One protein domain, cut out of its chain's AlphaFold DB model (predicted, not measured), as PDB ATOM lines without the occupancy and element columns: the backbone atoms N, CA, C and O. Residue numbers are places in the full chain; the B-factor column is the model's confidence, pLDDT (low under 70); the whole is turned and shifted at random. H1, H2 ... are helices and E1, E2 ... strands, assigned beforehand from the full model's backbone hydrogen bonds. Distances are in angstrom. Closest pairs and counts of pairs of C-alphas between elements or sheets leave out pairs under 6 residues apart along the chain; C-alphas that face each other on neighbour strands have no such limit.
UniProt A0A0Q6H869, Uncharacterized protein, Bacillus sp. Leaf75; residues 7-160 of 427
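Overview. This is residues 7 to 160 of the 427 residues of an uncharacterized protein of Bacillus sp. Leaf75 (UniProt A0A0Q6H869). A small, twisted sheet of three strands makes the core, with H5 and H7 on one face and H1 and H8 on the other: three layers, helices on both faces of a sheet. H1, H2 and H3 form an arch round one side, in which the long H3 crosses H5 away from the sheet; H6 packs on H5 and H7, H4 on H3, and H9 lies farther out near H8. The printed part has 154 residues, with nine named helices and three named strands in the order H1 H2 H3 H4 H5 E1 H6 H7 E2 E3 H8 H9. It is mostly helix, and its sheet runs E1, E3, E2, antiparallel. The whole is compact, with a radius of gyration of the C-alphas of 15.5 A, and rounded, spanning 44 by 38 by 33 A.

Arrangement. Residues 7 to 8 make a short parallel pairing with residues 112 to 113 of E2, residues 107 to 113. H1, residues 9 to 18, is on the sheet of E1, residues 75 to 79, E3, residues 124 to 129, and E2, at a height over the sheet of 7.9 A; its closest C-alphas to E1 are those of Val 12 and Ala 77, 7.0 A apart. H2, residues 20 to 24, is close but not clearly touching H5, residues 57 to 73, the closest C-alphas being those of Leu 22 and Ala 72, 6.3 A. H3, residues 26 to 46, touches H5 with residues 29 to 36 alone, at a steep tilt of 57 degrees, opposite ways; the closest C-alphas are those of Lys 33 and Tyr 68, 5.6 A. H4, residues 51 to 54, touches residues 40 to 45 of H3, closest at the C-alphas of Phe 44 and Leu 51, 6.0 A. H5 is on the sheet at a height of 9.4 A and runs slantwise to the strands, at 39 degrees to E1 on the local plane. E1 and E3 are antiparallel, with N 76 and O 127 within hydrogen-bond range at 2.9 A. H6, residues 80 to 87, touches H7, residues 91 to 102, about perpendicular at 80 degrees, with the C-alphas of Met 84 and Gln 91 closest at 6.5 A. H7 is on the sheet at a height of 10.0 A, on the opposite face from H1, and runs along the strands at 26 degrees to E3 on the local plane. E1, H6, H7 and E2 form a split strand-helix-strand unit, two strands running the same way with E3 between them, and its crossover is right-handed. E2 and E3 are a hairpin, with N 108 and O 128 within hydrogen-bond range at 2.9 A. H8, residues 135 to 142, only just touches H1, with 3 pairs of C-alphas within 8 A, the closest those of Asp 11 and Ile 142 at 6.1 A. H9, residues 149 to 160, and H8 are near each other, with 5 pairs within 10 A. Every O i to N i+4 pair is within hydrogen-bond range in H3, H6, H7 and H8; in H1 it is 5 of 6, in H5 11 of 13, in H2 0 of 1 with 1 of 2 O i to N i+3 pairs, in H9 3 of 8 with 2 of 9, and H4 is too short for such a pair.

Along the chain. H1 begins at C-alpha 9, (57.223, -26.794, -7.748), and is 14.8 A long. H3 is the longest helix at 30.5 A, followed by H5 at 25.5 A, H9 at 17.7 A and H7 at 16.5 A. E2 is 19.6 A long, E3 16.8 A and E1 13.6 A. H9 ends at C-alpha 160, (34.510, -6.287, -20.188).

Size, cuts and confidence. The C-alphas farthest apart are those of Gln 48 and Ala 117, 46.1 A. The printed part has no cut and no long link. The mean pLDDT of the printed part is 80.0; residues 113 to 123 and 144 to 160 are under 70.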
ATOM      1  N   CYS A   7      57.720 -19.704 -10.198       78.56
ATOM      2  CA  CYS A   7      57.202 -20.250  -8.938       78.56
ATOM      3  C   CYS A   7      57.942 -21.530  -8.525       78.56
ATOM      4  O   CYS A   7      58.672 -22.117  -9.334       78.56
ATOM      5  N   TYR A   8      57.760 -21.985  -7.285       78.88
ATOM      6  CA  TYR A   8      58.338 -23.244  -6.813       78.88
ATOM      7  C   TYR A   8      57.402 -24.426  -7.100       78.88
ATOM      8  O   TYR A   8      56.177 -24.322  -7.059       78.88
ATOM      9  N   LEU A   9      57.986 -25.578  -7.447       78.81
ATOM     10  CA  LEU A   9      57.223 -26.794  -7.748       78.81
ATOM     11  C   LEU A   9      56.493 -27.370  -6.516       78.81
ATOM     12  O   LEU A   9      55.352 -27.812  -6.689       78.81
ATOM     13  N   PRO A  10      57.089 -27.376  -5.302       81.44
ATOM     14  CA  PRO A  10      56.382 -27.772  -4.088       81.44
ATOM     15  C   PRO A  10      55.085 -26.992  -3.873       81.44
ATOM     16  O   PRO A  10      54.072 -27.619  -3.592       81.44
ATOM     17  N   ASP A  11      55.074 -25.681  -4.113       82.75
ATOM     18  CA  ASP A  11      53.884 -24.840  -3.915       82.75
ATOM     19  C   ASP A  11      52.742 -25.249  -4.851       82.75
ATOM     20  O   ASP A  11      51.615 -25.475  -4.413       82.75
ATOM     21  N   VAL A  12      53.048 -25.462  -6.138       84.38
ATOM     22  CA  VAL A  12      52.062 -25.935  -7.126       84.38
ATOM     23  C   VAL A  12      51.537 -27.327  -6.766       84.38
ATOM     24  O   VAL A  12      50.345 -27.607  -6.913       84.38
ATOM     25  N   ASN A  13      52.407 -28.216  -6.285       84.38
ATOM     26  CA  ASN A  13      52.011 -29.560  -5.871       84.38
ATOM     27  C   ASN A  13      51.157 -29.543  -4.598       84.38
ATOM     28  O   ASN A  13      50.166 -30.269  -4.534       84.38
ATOM     29  N   SER A  14      51.503 -28.712  -3.616       86.38
ATOM     30  CA  SER A  14      50.740 -28.514  -2.380       86.38
ATOM     31  C   SER A  14      49.366 -27.914  -2.667       86.38
ATOM     32  O   SER A  14      48.358 -28.369  -2.122       86.38
ATOM     33  N   PHE A  15      49.297 -26.949  -3.587       87.62
ATOM     34  CA  PHE A  15      48.041 -26.391  -4.076       87.62
ATOM     35  C   PHE A  15      47.172 -27.462  -4.742       87.62
ATOM     36  O   PHE A  15      46.058 -27.730  -4.297       87.62
ATOM     37  N   ASN A  16      47.705 -28.164  -5.746       86.31
ATOM     38  CA  ASN A  16      46.973 -29.225  -6.443       86.31
ATOM     39  C   ASN A  16      46.615 -30.413  -5.531       86.31
ATOM     40  O   ASN A  16      45.609 -31.087  -5.763       86.31
ATOM     41  N   GLY A  17      47.399 -30.662  -4.478       85.00
ATOM     42  CA  GLY A  17      47.160 -31.709  -3.486       85.00
ATOM     43  C   GLY A  17      45.803 -31.583  -2.794       85.00
ATOM     44  O   GLY A  17      45.106 -32.591  -2.652       85.00
ATOM     45  N   ARG A  18      45.377 -30.351  -2.473       84.44
ATOM     46  CA  ARG A  18      44.060 -30.044  -1.874       84.44
ATOM     47  C   ARG A  18      42.890 -30.467  -2.765       84.44
ATOM     48  O   ARG A  18      41.823 -30.835  -2.281       84.44
ATOM     49  N   PHE A  19      43.109 -30.484  -4.076       83.81
ATOM     50  CA  PHE A  19      42.077 -30.715  -5.082       83.81
ATOM     51  C   PHE A  19      42.177 -32.082  -5.765       83.81
ATOM     52  O   PHE A  19      41.456 -32.351  -6.725       83.81
ATOM     53  N   LYS A  20      43.036 -32.990  -5.279       82.12
ATOM     54  CA  LYS A  20      43.282 -34.307  -5.898       82.12
ATOM     55  C   LYS A  20      42.005 -35.134  -6.115       82.12
ATOM     56  O   LYS A  20      41.952 -35.977  -7.012       82.12
ATOM     57  N   TRP A  21      40.968 -34.894  -5.314       82.19
ATOM     58  CA  TRP A  21      39.668 -35.546  -5.438       82.19
ATOM     59  C   TRP A  21      38.898 -35.151  -6.712       82.19
ATOM     60  O   TRP A  21      38.171 -35.994  -7.232       82.19
ATOM     61  N   LEU A  22      39.125 -33.963  -7.290       82.38
ATOM     62  CA  LEU A  22      38.424 -33.483  -8.494       82.38
ATOM     63  C   LEU A  22      38.666 -34.370  -9.722       82.38
ATOM     64  O   LEU A  22      37.774 -34.564 -10.543       82.38
ATOM     65  N   TRP A  23      39.838 -35.004  -9.827       81.31
ATOM     66  CA  TRP A  23      40.141 -35.942 -10.916       81.31
ATOM     67  C   TRP A  23      39.347 -37.256 -10.846       81.31
ATOM     68  O   TRP A  23      39.358 -38.030 -11.811       81.31
ATOM     69  N   LYS A  24      38.637 -37.516  -9.738       83.38
ATOM     70  CA  LYS A  24      37.672 -38.620  -9.636       83.38
ATOM     71  C   LYS A  24      36.368 -38.288 -10.376       83.38
ATOM     72  O   LYS A  24      35.759 -39.190 -10.947       83.38
ATOM     73  N   GLU A  25      35.999 -37.011 -10.486       85.06
ATOM     74  CA  GLU A  25      34.791 -36.532 -11.177       85.06
ATOM     75  C   GLU A  25      34.995 -36.332 -12.687       85.06
ATOM     76  O   GLU A  25      34.796 -35.257 -13.265       85.06
ATOM     77  N   LYS A  26      35.379 -37.410 -13.377       83.44
ATOM     78  CA  LYS A  26      35.666 -37.388 -14.824       83.44
ATOM     79  C   LYS A  26      34.550 -36.770 -15.694       83.44
ATOM     80  O   LYS A  26      34.898 -36.060 -16.639       83.44
ATOM     81  N   PRO A  27      33.241 -37.011 -15.451       83.62
ATOM     82  CA  PRO A  27      32.178 -36.443 -16.286       83.62
ATOM     83  C   PRO A  27      32.110 -34.914 -16.209       83.62
ATOM     84  O   PRO A  27      32.004 -34.252 -17.243       83.62
ATOM     85  N   THR A  28      32.227 -34.351 -15.004       85.31
ATOM     86  CA  THR A  28      32.204 -32.903 -14.756       85.31
ATOM     87  C   THR A  28      33.390 -32.222 -15.432       85.31
ATOM     88  O   THR A  28      33.217 -31.240 -16.153       85.31
ATOM     89  N   LEU A  29      34.590 -32.796 -15.287       86.75
ATOM     90  CA  LEU A  29      35.801 -32.273 -15.922       86.75
ATOM     91  C   LEU A  29      35.720 -32.294 -17.449       86.75
ATOM     92  O   LEU A  29      36.120 -31.330 -18.096       86.75
ATOM     93  N   ARG A  30      35.159 -33.355 -18.047       87.88
ATOM     94  CA  ARG A  30      34.956 -33.417 -19.505       87.88
ATOM     95  C   ARG A  30      34.028 -32.312 -20.002       87.88
ATOM     96  O   ARG A  30      34.350 -31.687 -21.007       87.88
ATOM     97  N   LYS A  31      32.922 -32.049 -19.293       89.88
ATOM     98  CA  LYS A  31      31.991 -30.961 -19.635       89.88
ATOM     99  C   LYS A  31      32.668 -29.595 -19.550       89.88
ATOM    100  O   LYS A  31      32.605 -28.831 -20.507       89.88
ATOM    101  N   LYS A  32      33.365 -29.311 -18.445       88.19
ATOM    102  CA  LYS A  32      34.082 -28.039 -18.271       88.19
ATOM    103  C   LYS A  32      35.204 -27.862 -19.310       88.19
ATOM    104  O   LYS A  32      35.394 -26.763 -19.820       88.19
ATOM    105  N   LYS A  33      35.914 -28.942 -19.662       91.94
ATOM    106  CA  LYS A  33      36.938 -28.939 -20.720       91.94
ATOM    107  C   LYS A  33      36.340 -28.555 -22.073       91.94
ATOM    108  O   LYS A  33      36.890 -27.687 -22.741       91.94
ATOM    109  N   GLU A  34      35.233 -29.184 -22.472       91.44
ATOM    110  CA  GLU A  34      34.596 -28.884 -23.761       91.44
ATOM    111  C   GLU A  34      34.041 -27.457 -23.794       91.44
ATOM    112  O   GLU A  34      34.243 -26.757 -24.779       91.44
ATOM    113  N   ALA A  35      33.437 -26.989 -22.696       89.50
ATOM    114  CA  ALA A  35      32.979 -25.604 -22.579       89.50
ATOM    115  C   ALA A  35      34.128 -24.606 -22.801       89.50
ATOM    116  O   ALA A  35      33.991 -23.656 -23.564       89.50
ATOM    117  N   PHE A  36      35.294 -24.861 -22.200       90.69
ATOM    118  CA  PHE A  36      36.463 -24.008 -22.396       90.69
ATOM    119  C   PHE A  36      37.046 -24.099 -23.819       90.69
ATOM    120  O   PHE A  36      37.460 -23.088 -24.390       90.69
ATOM    121  N   LEU A  37      37.062 -25.292 -24.423       89.25
ATOM    122  CA  LEU A  37      37.457 -25.458 -25.825       89.25
ATOM    123  C   LEU A  37      36.533 -24.683 -26.772       89.25
ATOM    124  O   LEU A  37      37.016 -24.130 -27.759       89.25
ATOM    125  N   GLU A  38      35.238 -24.599 -26.472       90.44
ATOM    126  CA  GLU A  38      34.285 -23.815 -27.260       90.44
ATOM    127  C   GLU A  38      34.539 -22.305 -27.142       90.44
ATOM    128  O   GLU A  38      34.524 -21.594 -28.152       90.44
ATOM    129  N   THR A  39      34.892 -21.817 -25.948       89.81
ATOM    130  CA  THR A  39      35.362 -20.435 -25.759       89.81
ATOM    131  C   THR A  39      36.596 -20.146 -26.615       89.81
ATOM    132  O   THR A  39      36.641 -19.135 -27.316       89.81
ATOM    133  N   LEU A  40      37.574 -21.062 -26.640       88.00
ATOM    134  CA  LEU A  40      38.752 -20.927 -27.502       88.00
ATOM    135  C   LEU A  40      38.385 -20.921 -28.991       88.00
ATOM    136  O   LEU A  40      38.883 -20.081 -29.739       88.00
ATOM    137  N   ARG A  41      37.508 -21.829 -29.442       88.44
ATOM    138  CA  ARG A  41      37.036 -21.860 -30.840       88.44
ATOM    139  C   ARG A  41      36.367 -20.543 -31.226       88.44
ATOM    140  O   ARG A  41      36.637 -20.028 -32.310       88.44
ATOM    141  N   THR A  42      35.550 -19.987 -30.334       89.56
ATOM    142  CA  THR A  42      34.868 -18.703 -30.534       89.56
ATOM    143  C   THR A  42      35.868 -17.555 -30.665       89.56
ATOM    144  O   THR A  42      35.773 -16.780 -31.613       89.56
ATOM    145  N   TYR A  43      36.873 -17.498 -29.789       88.62
ATOM    146  CA  TYR A  43      37.938 -16.492 -29.843       88.62
ATOM    147  C   TYR A  43      38.717 -16.524 -31.165       88.62
ATOM    148  O   TYR A  43      38.850 -15.505 -31.839       88.62
ATOM    149  N   PHE A  44      39.182 -17.700 -31.597       86.69
ATOM    150  CA  PHE A  44      39.915 -17.800 -32.864       86.69
ATOM    151  C   PHE A  44      39.026 -17.463 -34.067       86.69
ATOM    152  O   PHE A  44      39.473 -16.776 -34.985       86.69
ATOM    153  N   LYS A  45      37.741 -17.847 -34.029       88.19
ATOM    154  CA  LYS A  45      36.768 -17.474 -35.064       88.19
ATOM    155  C   LYS A  45      36.600 -15.954 -35.172       88.19
ATOM    156  O   LYS A  45      36.534 -15.447 -36.289       88.19
ATOM    157  N   GLN A  46      36.567 -15.234 -34.047       86.62
ATOM    158  CA  GLN A  46      36.521 -13.765 -34.028       86.62
ATOM    159  C   GLN A  46      37.777 -13.145 -34.655       86.62
ATOM    160  O   GLN A  46      37.672 -12.160 -35.380       86.62
ATOM    161  N   GLN A  47      38.946 -13.760 -34.459       82.88
ATOM    162  CA  GLN A  47      40.203 -13.333 -35.086       82.88
ATOM    163  C   GLN A  47      40.379 -13.809 -36.538       82.88
ATOM    164  O   GLN A  47      41.440 -13.620 -37.120       82.88
ATOM    165  N   GLN A  48      39.349 -14.420 -37.139       84.56
ATOM    166  CA  GLN A  48      39.401 -15.007 -38.486       84.56
ATOM    167  C   GLN A  48      40.487 -16.087 -38.646       84.56
ATOM    168  O   GLN A  48      40.923 -16.400 -39.756       84.56
ATOM    169  N   GLU A  49      40.893 -16.712 -37.543       84.69
ATOM    170  CA  GLU A  49      41.839 -17.816 -37.527       84.69
ATOM    171  C   GLU A  49      41.147 -19.123 -37.153       84.69
ATOM    172  O   GLU A  49      40.187 -19.181 -36.388       84.69
ATOM    173  N   ALA A  50      41.648 -20.231 -37.692       83.50
ATOM    174  CA  ALA A  50      41.146 -21.542 -37.323       83.50
ATOM    175  C   ALA A  50      42.023 -22.156 -36.228       83.50
ATOM    176  O   ALA A  50      43.236 -22.286 -36.401       83.50
ATOM    177  N   LEU A  51      41.409 -22.631 -35.139       84.88
ATOM    178  CA  LEU A  51      42.123 -23.252 -34.012       84.88
ATOM    179  C   LEU A  51      43.070 -24.383 -34.465       84.88
ATOM    180  O   LEU A  51      44.183 -24.504 -33.965       84.88
ATOM    181  N   HIS A  52      42.669 -25.183 -35.457       84.81
ATOM    182  CA  HIS A  52      43.482 -26.279 -36.001       84.81
ATOM    183  C   HIS A  52      44.690 -25.814 -36.836       84.81
ATOM    184  O   HIS A  52      45.626 -26.587 -37.043       84.81
ATOM    185  N   LYS A  53      44.693 -24.561 -37.312       85.25
ATOM    186  CA  LYS A  53      45.837 -23.932 -37.990       85.25
ATOM    187  C   LYS A  53      46.878 -23.479 -36.964       85.25
ATOM    188  O   LYS A  53      48.071 -23.723 -37.144       85.25
ATOM    189  N   VAL A  54      46.417 -22.896 -35.855       82.75
ATOM    190  CA  VAL A  54      47.266 -22.468 -34.730       82.75
ATOM    191  C   VAL A  54      47.832 -23.682 -33.984       82.75
ATOM    192  O   VAL A  54      49.034 -23.747 -33.705       82.75
ATOM    193  N   PHE A  55      46.995 -24.699 -33.763       86.88
ATOM    194  CA  PHE A  55      47.330 -25.971 -33.126       86.88
ATOM    195  C   PHE A  55      47.084 -27.154 -34.087       86.88
ATOM    196  O   PHE A  55      46.033 -27.793 -34.038       86.88
ATOM    197  N   PRO A  56      48.061 -27.504 -34.945       86.81
ATOM    198  CA  PRO A  56      48.029 -28.707 -35.774       86.81
ATOM    199  C   PRO A  56      47.879 -29.973 -34.928       86.81
ATOM    200  O   PRO A  56      48.330 -29.996 -33.788       86.81
ATOM    201  N   LYS A  57      47.335 -31.045 -35.514       88.81
ATOM    202  CA  LYS A  57      46.983 -32.346 -34.896       88.81
ATOM    203  C   LYS A  57      47.650 -32.668 -33.542       88.81
ATOM    204  O   LYS A  57      46.979 -32.660 -32.517       88.81
ATOM    205  N   LYS A  58      48.974 -32.862 -33.500       89.69
ATOM    206  CA  LYS A  58      49.718 -33.186 -32.261       89.69
ATOM    207  C   LYS A  58      49.682 -32.077 -31.197       89.69
ATOM    208  O   LYS A  58      49.616 -32.361 -30.007       89.69
ATOM    209  N   ARG A  59      49.720 -30.805 -31.607       89.44
ATOM    210  CA  ARG A  59      49.564 -29.643 -30.712       89.44
ATOM    211  C   ARG A  59      48.130 -29.498 -30.202       89.44
ATOM    212  O   ARG A  59      47.962 -29.037 -29.082       89.44
ATOM    213  N   MET A  60      47.129 -29.933 -30.968       90.88
ATOM    214  CA  MET A  60      45.746 -30.016 -30.485       90.88
ATOM    215  C   MET A  60      45.592 -31.094 -29.402       90.88
ATOM    216  O   MET A  60      44.967 -30.851 -28.379       90.88
ATOM    217  N   GLU A  61      46.214 -32.262 -29.577       91.06
ATOM    218  CA  GLU A  61      46.225 -33.318 -28.551       91.06
ATOM    219  C   GLU A  61      46.926 -32.852 -27.260       91.06
ATOM    220  O   GLU A  61      46.444 -33.104 -26.152       91.06
ATOM    221  N   MET A  62      48.036 -32.114 -27.394       92.06
ATOM    222  CA  MET A  62      48.697 -31.456 -26.259       92.06
ATOM    223  C   MET A  62      47.784 -30.431 -25.583       92.06
ATOM    224  O   MET A  62      47.705 -30.413 -24.355       92.06
ATOM    225  N   LEU A  63      47.087 -29.604 -26.365       91.81
ATOM    226  CA  LEU A  63      46.139 -28.612 -25.861       91.81
ATOM    227  C   LEU A  63      45.034 -29.280 -25.038       91.81
ATOM    228  O   LEU A  63      44.774 -28.860 -23.913       91.81
ATOM    229  N   ASP A  64      44.455 -30.360 -25.561       91.56
ATOM    230  CA  ASP A  64      43.397 -31.115 -24.892       91.56
ATOM    231  C   ASP A  64      43.851 -31.655 -23.528       91.56
ATOM    232  O   ASP A  64      43.161 -31.515 -22.517       91.56
ATOM    233  N   TYR A  65      45.063 -32.214 -23.481       91.31
ATOM    234  CA  TYR A  65      45.655 -32.714 -22.245       91.31
ATOM    235  C   TYR A  65      45.944 -31.607 -21.227       91.31
ATOM    236  O   TYR A  65      45.710 -31.791 -20.032       91.31
ATOM    237  N   VAL A  66      46.457 -30.463 -21.679       91.44
ATOM    238  CA  VAL A  66      46.772 -29.329 -20.803       91.44
ATOM    239  C   VAL A  66      45.490 -28.727 -20.227       91.44
ATOM    240  O   VAL A  66      45.391 -28.580 -19.010       91.44
ATOM    241  N   ILE A  67      44.478 -28.475 -21.065       91.88
ATOM    242  CA  ILE A  67      43.184 -27.922 -20.637       91.88
ATOM    243  C   ILE A  67      42.477 -28.868 -19.671       91.88
ATOM    244  O   ILE A  67      41.970 -28.412 -18.652       91.88
ATOM    245  N   TYR A  68      42.471 -30.177 -19.939       90.62
ATOM    246  CA  TYR A  68      41.814 -31.141 -19.053       90.62
ATOM    247  C   TYR A  68      42.321 -31.049 -17.605       90.62
ATOM    248  O   TYR A  68      41.526 -31.132 -16.672       90.62
ATOM    249  N   ASN A  69      43.630 -30.857 -17.415       88.75
ATOM    250  CA  ASN A  69      44.209 -30.713 -16.078       88.75
ATOM    251  C   ASN A  69      44.017 -29.302 -15.510       88.75
ATOM    252  O   ASN A  69      43.707 -29.160 -14.334       88.75
ATOM    253  N   LEU A  70      44.138 -28.267 -16.344       90.12
ATOM    254  CA  LEU A  70      43.924 -26.874 -15.936       90.12
ATOM    255  C   LEU A  70      42.506 -26.608 -15.448       90.12
ATOM    256  O   LEU A  70      42.316 -25.877 -14.491       90.12
ATOM    257  N   VAL A  71      41.505 -27.188 -16.096       89.19
ATOM    258  CA  VAL A  71      40.098 -26.974 -15.748       89.19
ATOM    259  C   VAL A  71      39.729 -27.614 -14.402       89.19
ATOM    260  O   VAL A  71      38.706 -27.262 -13.818       89.19
ATOM    261  N   ALA A  72      40.548 -28.544 -13.900       86.69
ATOM    262  CA  ALA A  72      40.349 -29.126 -12.580       86.69
ATOM    263  C   ALA A  72      40.744 -28.152 -11.463       86.69
ATOM    264  O   ALA A  72      39.962 -27.948 -10.543       86.69
ATOM    265  N   THR A  73      41.938 -27.557 -11.529       86.50
ATOM    266  CA  THR A  73      42.504 -26.787 -10.401       86.50
ATOM    267  C   THR A  73      42.851 -25.341 -10.713       86.50
ATOM    268  O   THR A  73      43.081 -24.558  -9.796       86.50
ATOM    269  N   GLY A  74      42.901 -24.970 -11.988       87.56
ATOM    270  CA  GLY A  74      43.341 -23.665 -12.473       87.56
ATOM    271  C   GLY A  74      44.848 -23.560 -12.707       87.56
ATOM    272  O   GLY A  74      45.272 -22.648 -13.414       87.56
ATOM    273  N   ILE A  75      45.658 -24.491 -12.188       90.56
ATOM    274  CA  ILE A  75      47.118 -24.488 -12.341       90.56
ATOM    275  C   ILE A  75      47.673 -25.895 -12.548       90.56
ATOM    276  O   ILE A  75      47.355 -26.830 -11.816       90.56
ATOM    277  N   GLN A  76      48.562 -26.056 -13.527       89.94
ATOM    278  CA  GLN A  76      49.194 -27.344 -13.781       89.94
ATOM    279  C   GLN A  76      50.680 -27.229 -14.099       89.94
ATOM    280  O   GLN A  76      51.112 -26.483 -14.982       89.94
ATOM    281  N   ALA A  77      51.435 -28.094 -13.425       89.00
ATOM    282  CA  ALA A  77      52.845 -28.310 -13.648       89.00
ATOM    283  C   ALA A  77      53.129 -29.405 -14.667       89.00
ATOM    284  O   ALA A  77      52.699 -30.546 -14.479       89.00
ATOM    285  N   ILE A  78      53.860 -29.090 -15.743       88.69
ATOM    286  CA  ILE A  78      54.234 -30.085 -16.754       88.69
ATOM    287  C   ILE A  78      55.660 -29.850 -17.250       88.69
ATOM    288  O   ILE A  78      56.014 -28.769 -17.722       88.69
ATOM    289  N   GLN A  79      56.480 -30.898 -17.195       87.12
ATOM    290  CA  GLN A  79      57.814 -30.878 -17.785       87.12
ATOM    291  C   GLN A  79      57.735 -31.083 -19.304       87.12
ATOM    292  O   GLN A  79      56.953 -31.891 -19.805       87.12
ATOM    293  N   SER A  80      58.608 -30.409 -20.047       87.12
ATOM    294  CA  SER A  80      58.752 -30.559 -21.501       87.12
ATOM    295  C   SER A  80      59.017 -32.011 -21.866       87.12
ATOM    296  O   SER A  80      58.394 -32.526 -22.785       87.12
ATOM    297  N   LYS A  81      59.872 -32.696 -21.094       87.62
ATOM    298  CA  LYS A  81      60.170 -34.123 -21.277       87.62
ATOM    299  C   LYS A  81      58.908 -34.988 -21.207       87.62
ATOM    300  O   LYS A  81      58.742 -35.871 -22.040       87.62
ATOM    301  N   THR A  82      57.989 -34.689 -20.285       89.69
ATOM    302  CA  THR A  82      56.709 -35.400 -20.157       89.69
ATOM    303  C   THR A  82      55.831 -35.210 -21.392       89.69
ATOM    304  O   THR A  82      55.253 -36.177 -21.880       89.69
ATOM    305  N   LEU A  83      55.746 -33.990 -21.934       90.19
ATOM    306  CA  LEU A  83      54.994 -33.732 -23.169       90.19
ATOM    307  C   LEU A  83      55.650 -34.400 -24.382       90.19
ATOM    308  O   LEU A  83      54.957 -35.011 -25.190       90.19
ATOM    309  N   MET A  84      56.978 -34.336 -24.485       91.81
ATOM    310  CA  MET A  84      57.733 -34.972 -25.566       91.81
ATOM    311  C   MET A  84      57.500 -36.481 -25.602       91.81
ATOM    312  O   MET A  84      57.130 -37.009 -26.643       91.81
ATOM    313  N   GLN A  85      57.654 -37.156 -24.459       92.31
ATOM    314  CA  GLN A  85      57.457 -38.602 -24.347       92.31
ATOM    315  C   GLN A  85      56.001 -39.007 -24.585       92.31
ATOM    316  O   GLN A  85      55.742 -40.003 -25.249       92.31
ATOM    317  N   LYS A  86      55.037 -38.237 -24.062       92.62
ATOM    318  CA  LYS A  86      53.617 -38.588 -24.159       92.62
ATOM    319  C   LYS A  86      53.057 -38.457 -25.574       92.62
ATOM    320  O   LYS A  86      52.200 -39.248 -25.957       92.62
ATOM    321  N   PHE A  87      53.503 -37.452 -26.327       91.69
ATOM    322  CA  PHE A  87      52.966 -37.159 -27.659       91.69
ATOM    323  C   PHE A  87      53.898 -37.560 -28.805       91.69
ATOM    324  O   PHE A  87      53.493 -37.429 -29.965       91.69
ATOM    325  N   ASP A  88      55.091 -38.071 -28.484       92.75
ATOM    326  CA  ASP A  88      56.169 -38.392 -29.422       92.75
ATOM    327  C   ASP A  88      56.536 -37.181 -30.297       92.75
ATOM    328  O   ASP A  88      56.320 -37.139 -31.508       92.75
ATOM    329  N   VAL A  89      56.986 -36.109 -29.636       91.94
ATOM    330  CA  VAL A  89      57.302 -34.825 -30.282       91.94
ATOM    331  C   VAL A  89      58.640 -34.259 -29.817       91.94
ATOM    332  O   VAL A  89      59.092 -34.490 -28.698       91.94
ATOM    333  N   SER A  90      59.264 -33.444 -30.669       91.38
ATOM    334  CA  SER A  90      60.512 -32.747 -30.349       91.38
ATOM    335  C   SER A  90      60.314 -31.608 -29.339       91.38
ATOM    336  O   SER A  90      59.247 -30.992 -29.253       91.38
ATOM    337  N   GLN A  91      61.392 -31.229 -28.646       88.12
ATOM    338  CA  GLN A  91      61.403 -30.071 -27.741       88.12
ATOM    339  C   GLN A  91      61.015 -28.765 -28.457       88.12
ATOM    340  O   GLN A  91      60.306 -27.929 -27.895       88.12
ATOM    341  N   SER A  92      61.416 -28.597 -29.723       88.50
ATOM    342  CA  SER A  92      61.039 -27.431 -30.532       88.50
ATOM    343  C   SER A  92      59.531 -27.368 -30.792       88.50
ATOM    344  O   SER A  92      58.955 -26.281 -30.815       88.50
ATOM    345  N   THR A  93      58.867 -28.519 -30.917       90.69
ATOM    346  CA  THR A  93      57.408 -28.595 -31.067       90.69
ATOM    347  C   THR A  93      56.697 -28.188 -29.783       90.69
ATOM    348  O   THR A  93      55.753 -27.399 -29.839       90.69
ATOM    349  N   VAL A  94      57.188 -28.650 -28.628       90.56
ATOM    350  CA  VAL A  94      56.672 -28.234 -27.313       90.56
ATOM    351  C   VAL A  94      56.873 -26.731 -27.102       90.56
ATOM    352  O   VAL A  94      55.948 -26.039 -26.691       90.56
ATOM    353  N   SER A  95      58.040 -26.192 -27.459       89.12
ATOM    354  CA  SER A  95      58.319 -24.753 -27.360       89.12
ATOM    355  C   SER A  95      57.362 -23.914 -28.221       89.12
ATOM    356  O   SER A  95      56.785 -22.942 -27.734       89.12
ATOM    357  N   ARG A  96      57.101 -24.324 -29.474       90.31
ATOM    358  CA  ARG A  96      56.102 -23.665 -30.341       90.31
ATOM    359  C   ARG A  96      54.684 -23.766 -29.786       90.31
ATOM    360  O   ARG A  96      53.936 -22.804 -29.883       90.31
ATOM    361  N   PHE A  97      54.313 -24.911 -29.215       91.69
ATOM    362  CA  PHE A  97      53.024 -25.082 -28.542       91.69
ATOM    363  C   PHE A  97      52.860 -24.098 -27.377       91.69
ATOM    364  O   PHE A  97      51.862 -23.386 -27.312       91.69
ATOM    365  N   VAL A  98      53.870 -23.992 -26.512       89.94
ATOM    366  CA  VAL A  98      53.859 -23.050 -25.387       89.94
ATOM    367  C   VAL A  98      53.840 -21.600 -25.863       89.94
ATOM    368  O   VAL A  98      53.156 -20.776 -25.264       89.94
ATOM    369  N   LYS A  99      54.564 -21.277 -26.940       89.12
ATOM    370  CA  LYS A  99      54.529 -19.943 -27.547       89.12
ATOM    371  C   LYS A  99      53.115 -19.583 -28.018       89.12
ATOM    372  O   LYS A  99      52.620 -18.543 -27.610       89.12
ATOM    373  N   SER A 100      52.449 -20.472 -28.761       89.25
ATOM    374  CA  SER A 100      51.061 -20.251 -29.192       89.25
ATOM    375  C   SER A 100      50.092 -20.120 -28.013       89.25
ATOM    376  O   SER A 100      49.156 -19.339 -28.091       89.25
ATOM    377  N   LEU A 101      50.311 -20.834 -26.903       88.50
ATOM    378  CA  LEU A 101      49.499 -20.661 -25.691       88.50
ATOM    379  C   LEU A 101      49.719 -19.305 -25.011       88.50
ATOM    380  O   LEU A 101      48.757 -18.678 -24.583       88.50
ATOM    381  N   LYS A 102      50.970 -18.838 -24.927       86.69
ATOM    382  CA  LYS A 102      51.309 -17.520 -24.361       86.69
ATOM    383  C   LYS A 102      50.714 -16.352 -25.143       86.69
ATOM    384  O   LYS A 102      50.530 -15.288 -24.571       86.69
ATOM    385  N   GLU A 103      50.478 -16.544 -26.437       85.75
ATOM    386  CA  GLU A 103      49.846 -15.549 -27.310       85.75
ATOM    387  C   GLU A 103      48.323 -15.472 -27.095       85.75
ATOM    388  O   GLU A 103      47.695 -14.530 -27.567       85.75
ATOM    389  N   THR A 104      47.717 -16.421 -26.366       84.69
ATOM    390  CA  THR A 104      46.284 -16.368 -26.034       84.69
ATOM    391  C   THR A 104      46.025 -15.586 -24.743       84.69
ATOM    392  O   THR A 104      46.776 -15.744 -23.778       84.69
ATOM    393  N   PRO A 105      44.927 -14.811 -24.656       84.00
ATOM    394  CA  PRO A 105      44.628 -14.013 -23.466       84.00
ATOM    395  C   PRO A 105      44.180 -14.870 -22.272       84.00
ATOM    396  O   PRO A 105      44.240 -14.414 -21.135       84.00
ATOM    397  N   PHE A 106      43.777 -16.125 -22.492       85.88
ATOM    398  CA  PHE A 106      43.167 -16.980 -21.466       85.88
ATOM    399  C   PHE A 106      44.160 -17.636 -20.506       85.88
ATOM    400  O   PHE A 106      43.773 -18.052 -19.412       85.88
ATOM    401  N   MET A 107      45.423 -17.784 -20.913       87.31
ATOM    402  CA  MET A 107      46.408 -18.562 -20.167       87.31
ATOM    403  C   MET A 107      47.663 -17.760 -19.873       87.31
ATOM    404  O   MET A 107      48.168 -17.010 -20.705       87.31
ATOM    405  N   LEU A 108      48.215 -17.986 -18.687       87.19
ATOM    406  CA  LEU A 108      49.550 -17.538 -18.325       87.19
ATOM    407  C   LEU A 108      50.481 -18.737 -18.278       87.19
ATOM    408  O   LEU A 108      50.097 -19.840 -17.886       87.19
ATOM    409  N   VAL A 109      51.729 -18.504 -18.675       86.69
ATOM    410  CA  VAL A 109      52.763 -19.531 -18.618       86.69
ATOM    411  C   VAL A 109      53.942 -19.027 -17.804       86.69
ATOM    412  O   VAL A 109      54.683 -18.146 -18.255       86.69
ATOM    413  N   ALA A 110      54.136 -19.646 -16.646       85.12
ATOM    414  CA  ALA A 110      55.268 -19.426 -15.760       85.12
ATOM    415  C   ALA A 110      56.317 -20.550 -15.890       85.12
ATOM    416  O   ALA A 110      56.116 -21.558 -16.579       85.12
ATOM    417  N   ARG A 111      57.481 -20.347 -15.269       82.75
ATOM    418  CA  ARG A 111      58.593 -21.312 -15.194       82.75
ATOM    419  C   ARG A 111      58.924 -21.653 -13.743       82.75
ATOM    420  O   ARG A 111      58.634 -20.878 -12.847       82.75
ATOM    421  N   TYR A 112      59.570 -22.787 -13.503       77.25
ATOM    422  CA  TYR A 112      59.963 -23.151 -12.137       77.25
ATOM    423  C   TYR A 112      61.286 -22.534 -11.732       77.25
ATOM    424  O   TYR A 112      62.226 -22.566 -12.525       77.25
ATOM    425  N   ILE A 113      61.386 -22.103 -10.477       64.94
ATOM    426  CA  ILE A 113      62.659 -21.899  -9.778       64.94
ATOM    427  C   ILE A 113      63.071 -23.248  -9.174       64.94
ATOM    428  O   ILE A 113      62.239 -23.948  -8.598       64.94
ATOM    429  N   LYS A 114      64.331 -23.656  -9.350       60.22
ATOM    430  CA  LYS A 114      64.875 -24.836  -8.667       60.22
ATOM    431  C   LYS A 114      65.417 -24.411  -7.297       60.22
ATOM    432  O   LYS A 114      66.008 -23.339  -7.209       60.22
ATOM    433  N   GLU A 115      65.239 -25.242  -6.269       53.53
ATOM    434  CA  GLU A 115      65.867 -25.055  -4.944       53.53
ATOM    435  C   GLU A 115      67.394 -25.244  -4.992       53.53
ATOM    436  O   GLU A 115      68.121 -24.745  -4.136       53.53
ATOM    437  N   ASP A 116      67.908 -25.901  -6.034       43.16
ATOM    438  CA  ASP A 116      69.343 -26.057  -6.242       43.16
ATOM    439  C   ASP A 116      69.928 -24.784  -6.880       43.16
ATOM    440  O   ASP A 116      69.355 -24.224  -7.817       43.16
ATOM    441  N   ALA A 117      71.121 -24.385  -6.430       43.00
ATOM    442  CA  ALA A 117      71.835 -23.121  -6.684       43.00
ATOM    443  C   ALA A 117      72.088 -22.686  -8.157       43.00
ATOM    444  O   ALA A 117      72.842 -21.746  -8.400       43.00
ATOM    445  N   THR A 118      71.498 -23.345  -9.157       44.09
ATOM    446  CA  THR A 118      71.696 -23.100 -10.599       44.09
ATOM    447  C   THR A 118      70.529 -22.392 -11.300       44.09
ATOM    448  O   THR A 118      70.631 -22.093 -12.490       44.09
ATOM    449  N   GLY A 119      69.464 -22.033 -10.578       51.25
ATOM    450  CA  GLY A 119      68.348 -21.269 -11.137       51.25
ATOM    451  C   GLY A 119      67.359 -22.109 -11.954       51.25
ATOM    452  O   GLY A 119      67.436 -23.336 -12.017       51.25
ATOM    453  N   ALA A 120      66.364 -21.415 -12.514       50.94
ATOM    454  CA  ALA A 120      65.143 -21.976 -13.090       50.94
ATOM    455  C   ALA A 120      65.361 -23.160 -14.048       50.94
ATOM    456  O   ALA A 120      66.206 -23.100 -14.940       50.94
ATOM    457  N   HIS A 121      64.533 -24.208 -13.933       53.72
ATOM    458  CA  HIS A 121      64.545 -25.303 -14.905       53.72
ATOM    459  C   HIS A 121      64.081 -24.775 -16.276       53.72
ATOM    460  O   HIS A 121      62.913 -24.396 -16.410       53.72
ATOM    461  N   PRO A 122      64.928 -24.790 -17.325       58.09
ATOM    462  CA  PRO A 122      64.532 -24.305 -18.648       58.09
ATOM    463  C   PRO A 122      63.448 -25.178 -19.299       58.09
ATOM    464  O   PRO A 122      62.769 -24.722 -20.220       58.09
ATOM    465  N   ASP A 123      63.256 -26.399 -18.792       67.50
ATOM    466  CA  ASP A 123      62.434 -27.430 -19.416       67.50
ATOM    467  C   ASP A 123      61.069 -27.634 -18.758       67.50
ATOM    468  O   ASP A 123      60.346 -28.528 -19.184       67.50
ATOM    469  N   SER A 124      60.673 -26.858 -17.751       77.94
ATOM    470  CA  SER A 124      59.421 -27.109 -17.025       77.94
ATOM    471  C   SER A 124      58.481 -25.905 -17.098       77.94
ATOM    472  O   SER A 124      58.881 -24.778 -16.806       77.94
ATOM    473  N   TYR A 125      57.231 -26.154 -17.498       87.38
ATOM    474  CA  TYR A 125      56.199 -25.137 -17.693       87.38
ATOM    475  C   TYR A 125      55.121 -25.236 -16.615       87.38
ATOM    476  O   TYR A 125      54.705 -26.327 -16.212       87.38
ATOM    477  N   VAL A 126      54.673 -24.078 -16.153       89.06
ATOM    478  CA  VAL A 126      53.507 -23.930 -15.285       89.06
ATOM    479  C   VAL A 126      52.445 -23.248 -16.127       89.06
ATOM    480  O   VAL A 126      52.670 -22.138 -16.605       89.06
ATOM    481  N   PHE A 127      51.317 -23.907 -16.337       90.94
ATOM    482  CA  PHE A 127      50.176 -23.298 -17.007       90.94
ATOM    483  C   PHE A 127      49.190 -22.832 -15.950       90.94
ATOM    484  O   PHE A 127      48.922 -23.578 -15.008       90.94
ATOM    485  N   ILE A 128      48.649 -21.630 -16.117       90.44
ATOM    486  CA  ILE A 128      47.639 -21.056 -15.228       90.44
ATOM    487  C   ILE A 128      46.483 -20.562 -16.088       90.44
ATOM    488  O   ILE A 128      46.697 -19.900 -17.107       90.44
ATOM    489  N   LEU A 129      45.264 -20.884 -15.676       90.25
ATOM    490  CA  LEU A 129      44.048 -20.467 -16.352       90.25
ATOM    491  C   LEU A 129      43.502 -19.191 -15.705       90.25
ATOM    492  O   LEU A 129      43.085 -19.224 -14.549       90.25
ATOM    493  N   LYS A 130      43.461 -18.084 -16.459       88.56
ATOM    494  CA  LYS A 130      42.998 -16.787 -15.937       88.56
ATOM    495  C   LYS A 130      41.521 -16.793 -15.545       88.56
ATOM    496  O   LYS A 130      41.132 -16.142 -14.591       88.56
ATOM    497  N   SER A 131      40.686 -17.529 -16.272       85.31
ATOM    498  CA  SER A 131      39.237 -17.576 -16.037       85.31
ATOM    499  C   SER A 131      38.817 -18.539 -14.919       85.31
ATOM    500  O   SER A 131      37.627 -18.800 -14.761       85.31
ATOM    501  N   HIS A 132      39.762 -19.159 -14.206       88.00
ATOM    502  CA  HIS A 132      39.440 -20.131 -13.164       88.00
ATOM    503  C   HIS A 132      39.070 -19.428 -11.851       88.00
ATOM    504  O   HIS A 132      39.685 -18.428 -11.497       88.00
ATOM    505  N   THR A 133      38.132 -19.988 -11.081       87.31
ATOM    506  CA  THR A 133      37.715 -19.433  -9.774       87.31
ATOM    507  C   THR A 133      38.888 -19.277  -8.810       87.31
ATOM    508  O   THR A 133      38.975 -18.306  -8.071       87.31
ATOM    509  N   ASN A 134      39.833 -20.213  -8.868       86.56
ATOM    510  CA  ASN A 134      41.010 -20.214  -8.004       86.56
ATOM    511  C   ASN A 134      42.137 -19.291  -8.496       86.56
ATOM    512  O   ASN A 134      43.222 -19.323  -7.926       86.56
ATOM    513  N   PHE A 135      41.945 -18.521  -9.574       86.69
ATOM    514  CA  PHE A 135      43.018 -17.720 -10.169       86.69
ATOM    515  C   PHE A 135      43.633 -16.726  -9.176       86.69
ATOM    516  O   PHE A 135      44.854 -16.674  -9.054       86.69
ATOM    517  N   ASN A 136      42.802 -16.008  -8.415       84.31
ATOM    518  CA  ASN A 136      43.276 -15.040  -7.422       84.31
ATOM    519  C   ASN A 136      44.072 -15.727  -6.305       84.31
ATOM    520  O   ASN A 136      45.206 -15.339  -6.042       84.31
ATOM    521  N   GLN A 137      43.544 -16.832  -5.764       84.62
ATOM    522  CA  GLN A 137      44.240 -17.653  -4.763       84.62
ATOM    523  C   GLN A 137      45.576 -18.198  -5.289       84.62
ATOM    524  O   GLN A 137      46.570 -18.212  -4.575       84.62
ATOM    525  N   ILE A 138      45.634 -18.615  -6.559       85.12
ATOM    526  CA  ILE A 138      46.876 -19.058  -7.205       85.12
ATOM    527  C   ILE A 138      47.886 -17.905  -7.282       85.12
ATOM    528  O   ILE A 138      49.068 -18.108  -7.012       85.12
ATOM    529  N   CYS A 139      47.452 -16.702  -7.660       80.00
ATOM    530  CA  CYS A 139      48.324 -15.531  -7.716       80.00
ATOM    531  C   CYS A 139      48.875 -15.150  -6.336       80.00
ATOM    532  O   CYS A 139      50.071 -14.890  -6.226       80.00
ATOM    533  N   GLU A 140      48.035 -15.174  -5.305       78.94
ATOM    534  CA  GLU A 140      48.416 -14.831  -3.934       78.94
ATOM    535  C   GLU A 140      49.337 -15.878  -3.307       78.94
ATOM    536  O   GLU A 140      50.393 -15.527  -2.794       78.94
ATOM    537  N   GLU A 141      48.985 -17.161  -3.382       80.00
ATOM    538  CA  GLU A 141      49.730 -18.215  -2.688       80.00
ATOM    539  C   GLU A 141      51.003 -18.644  -3.435       80.00
ATOM    540  O   GLU A 141      52.011 -18.963  -2.810       80.00
ATOM    541  N   ILE A 142      50.973 -18.684  -4.774       79.75
ATOM    542  CA  ILE A 142      52.059 -19.270  -5.588       79.75
ATOM    543  C   ILE A 142      52.944 -18.189  -6.217       79.75
ATOM    544  O   ILE A 142      54.132 -18.414  -6.456       79.75
ATOM    545  N   PHE A 143      52.384 -17.007  -6.490       73.19
ATOM    546  CA  PHE A 143      53.095 -15.898  -7.130       73.19
ATOM    547  C   PHE A 143      53.270 -14.685  -6.207       73.19
ATOM    548  O   PHE A 143      53.573 -13.606  -6.708       73.19
ATOM    549  N   PHE A 144      53.180 -14.866  -4.882       55.94
ATOM    550  CA  PHE A 144      53.321 -13.823  -3.850       55.94
ATOM    551  C   PHE A 144      54.514 -12.868  -4.061       55.94
ATOM    552  O   PHE A 144      54.425 -11.668  -3.827       55.94
ATOM    553  N   ALA A 145      55.647 -13.389  -4.545       50.97
ATOM    554  CA  ALA A 145      56.870 -12.618  -4.789       50.97
ATOM    555  C   ALA A 145      56.887 -11.868  -6.137       50.97
ATOM    556  O   ALA A 145      57.914 -11.302  -6.530       50.97
ATOM    557  N   HIS A 146      55.814 -11.931  -6.921       52.31
ATOM    558  CA  HIS A 146      55.690 -11.276  -8.215       52.31
ATOM    559  C   HIS A 146      54.567 -10.250  -8.149       52.31
ATOM    560  O   HIS A 146      53.458 -10.550  -7.729       52.31
ATOM    561  N   ASP A 147      54.871  -9.036  -8.604       45.62
ATOM    562  CA  ASP A 147      53.910  -7.956  -8.809       45.62
ATOM    563  C   ASP A 147      52.865  -8.399  -9.856       45.62
ATOM    564  O   ASP A 147      53.056  -8.259 -11.068       45.62
ATOM    565  N   THR A 148      51.818  -9.073  -9.374       50.50
ATOM    566  CA  THR A 148      50.683  -9.603 -10.144       50.50
ATOM    567  C   THR A 148      49.585  -8.556 -10.314       50.50
ATOM    568  O   THR A 148      48.636  -8.790 -11.064       50.50
ATOM    569  N   THR A 149      49.752  -7.368  -9.725       48.38
ATOM    570  CA  THR A 149      48.819  -6.240  -9.815       48.38
ATOM    571  C   THR A 149      48.592  -5.823 -11.270       48.38
ATOM    572  O   THR A 149      47.464  -5.520 -11.649       48.38
ATOM    573  N   GLY A 150      49.617  -5.929 -12.129       46.91
ATOM    574  CA  GLY A 150      49.509  -5.712 -13.582       46.91
ATOM    575  C   GLY A 150      48.813  -6.833 -14.375       46.91
ATOM    576  O   GLY A 150      48.422  -6.629 -15.516       46.91
ATOM    577  N   ILE A 151      48.665  -8.032 -13.804       51.22
ATOM    578  CA  ILE A 151      47.975  -9.177 -14.429       51.22
ATOM    579  C   ILE A 151      46.492  -9.191 -14.036       51.22
ATOM    580  O   ILE A 151      45.652  -9.546 -14.862       51.22
ATOM    581  N   GLN A 152      46.176  -8.776 -12.805       48.50
ATOM    582  CA  GLN A 152      44.806  -8.621 -12.308       48.50
ATOM    583  C   GLN A 152      44.095  -7.410 -12.942       48.50
ATOM    584  O   GLN A 152      42.926  -7.509 -13.299       48.50
ATOM    585  N   THR A 153      44.801  -6.298 -13.184       43.50
ATOM    586  CA  THR A 153      44.227  -5.120 -13.874       43.50
ATOM    587  C   THR A 153      43.905  -5.383 -15.350       43.50
ATOM    588  O   THR A 153      42.853  -4.963 -15.823       43.50
ATOM    589  N   LEU A 154      44.721  -6.172 -16.064       43.22
ATOM    590  CA  LEU A 154      44.427  -6.577 -17.450       43.22
ATOM    591  C   LEU A 154      43.199  -7.503 -17.574       43.22
ATOM    592  O   LEU A 154      42.594  -7.565 -18.642       43.22
ATOM    593  N   GLN A 155      42.796  -8.212 -16.508       41.31
ATOM    594  CA  GLN A 155      41.592  -9.056 -16.529       41.31
ATOM    595  C   GLN A 155      40.291  -8.253 -16.593       41.31
ATOM    596  O   GLN A 155      39.356  -8.701 -17.254       41.31
ATOM    597  N   GLN A 156      40.208  -7.100 -15.918       42.59
ATOM    598  CA  GLN A 156      39.005  -6.261 -15.965       42.59
ATOM    599  C   GLN A 156      38.856  -5.574 -17.325       42.59
ATOM    600  O   GLN A 156      37.740  -5.479 -17.825       42.59
ATOM    601  N   GLU A 157      39.962  -5.178 -17.959       39.50
ATOM    602  CA  GLU A 157      39.950  -4.493 -19.258       39.50
ATOM    603  C   GLU A 157      39.704  -5.452 -20.442       39.50
ATOM    604  O   GLU A 157      38.888  -5.146 -21.308       39.50
ATOM    605  N   GLU A 158      40.315  -6.649 -20.470       42.22
ATOM    606  CA  GLU A 158      40.144  -7.605 -21.588       42.22
ATOM    607  C   GLU A 158      38.804  -8.370 -21.562       42.22
ATOM    608  O   GLU A 158      38.343  -8.821 -22.611       42.22
ATOM    609  N   MET A 159      38.169  -8.548 -20.393       39.34
ATOM    610  CA  MET A 159      36.919  -9.322 -20.262       39.34
ATOM    611  C   MET A 159      35.641  -8.482 -20.408       39.34
ATOM    612  O   MET A 159      34.578  -9.055 -20.647       39.34
ATOM    613  N   THR A 160      35.708  -7.154 -20.240       31.31
ATOM    614  CA  THR A 160      34.510  -6.287 -20.188       31.31
ATOM    615  C   THR A 160      34.272  -5.449 -21.439       31.31
ATOM    616  O   THR A 160      33.185  -4.893 -21.584       31.31
TER     617      THR A 160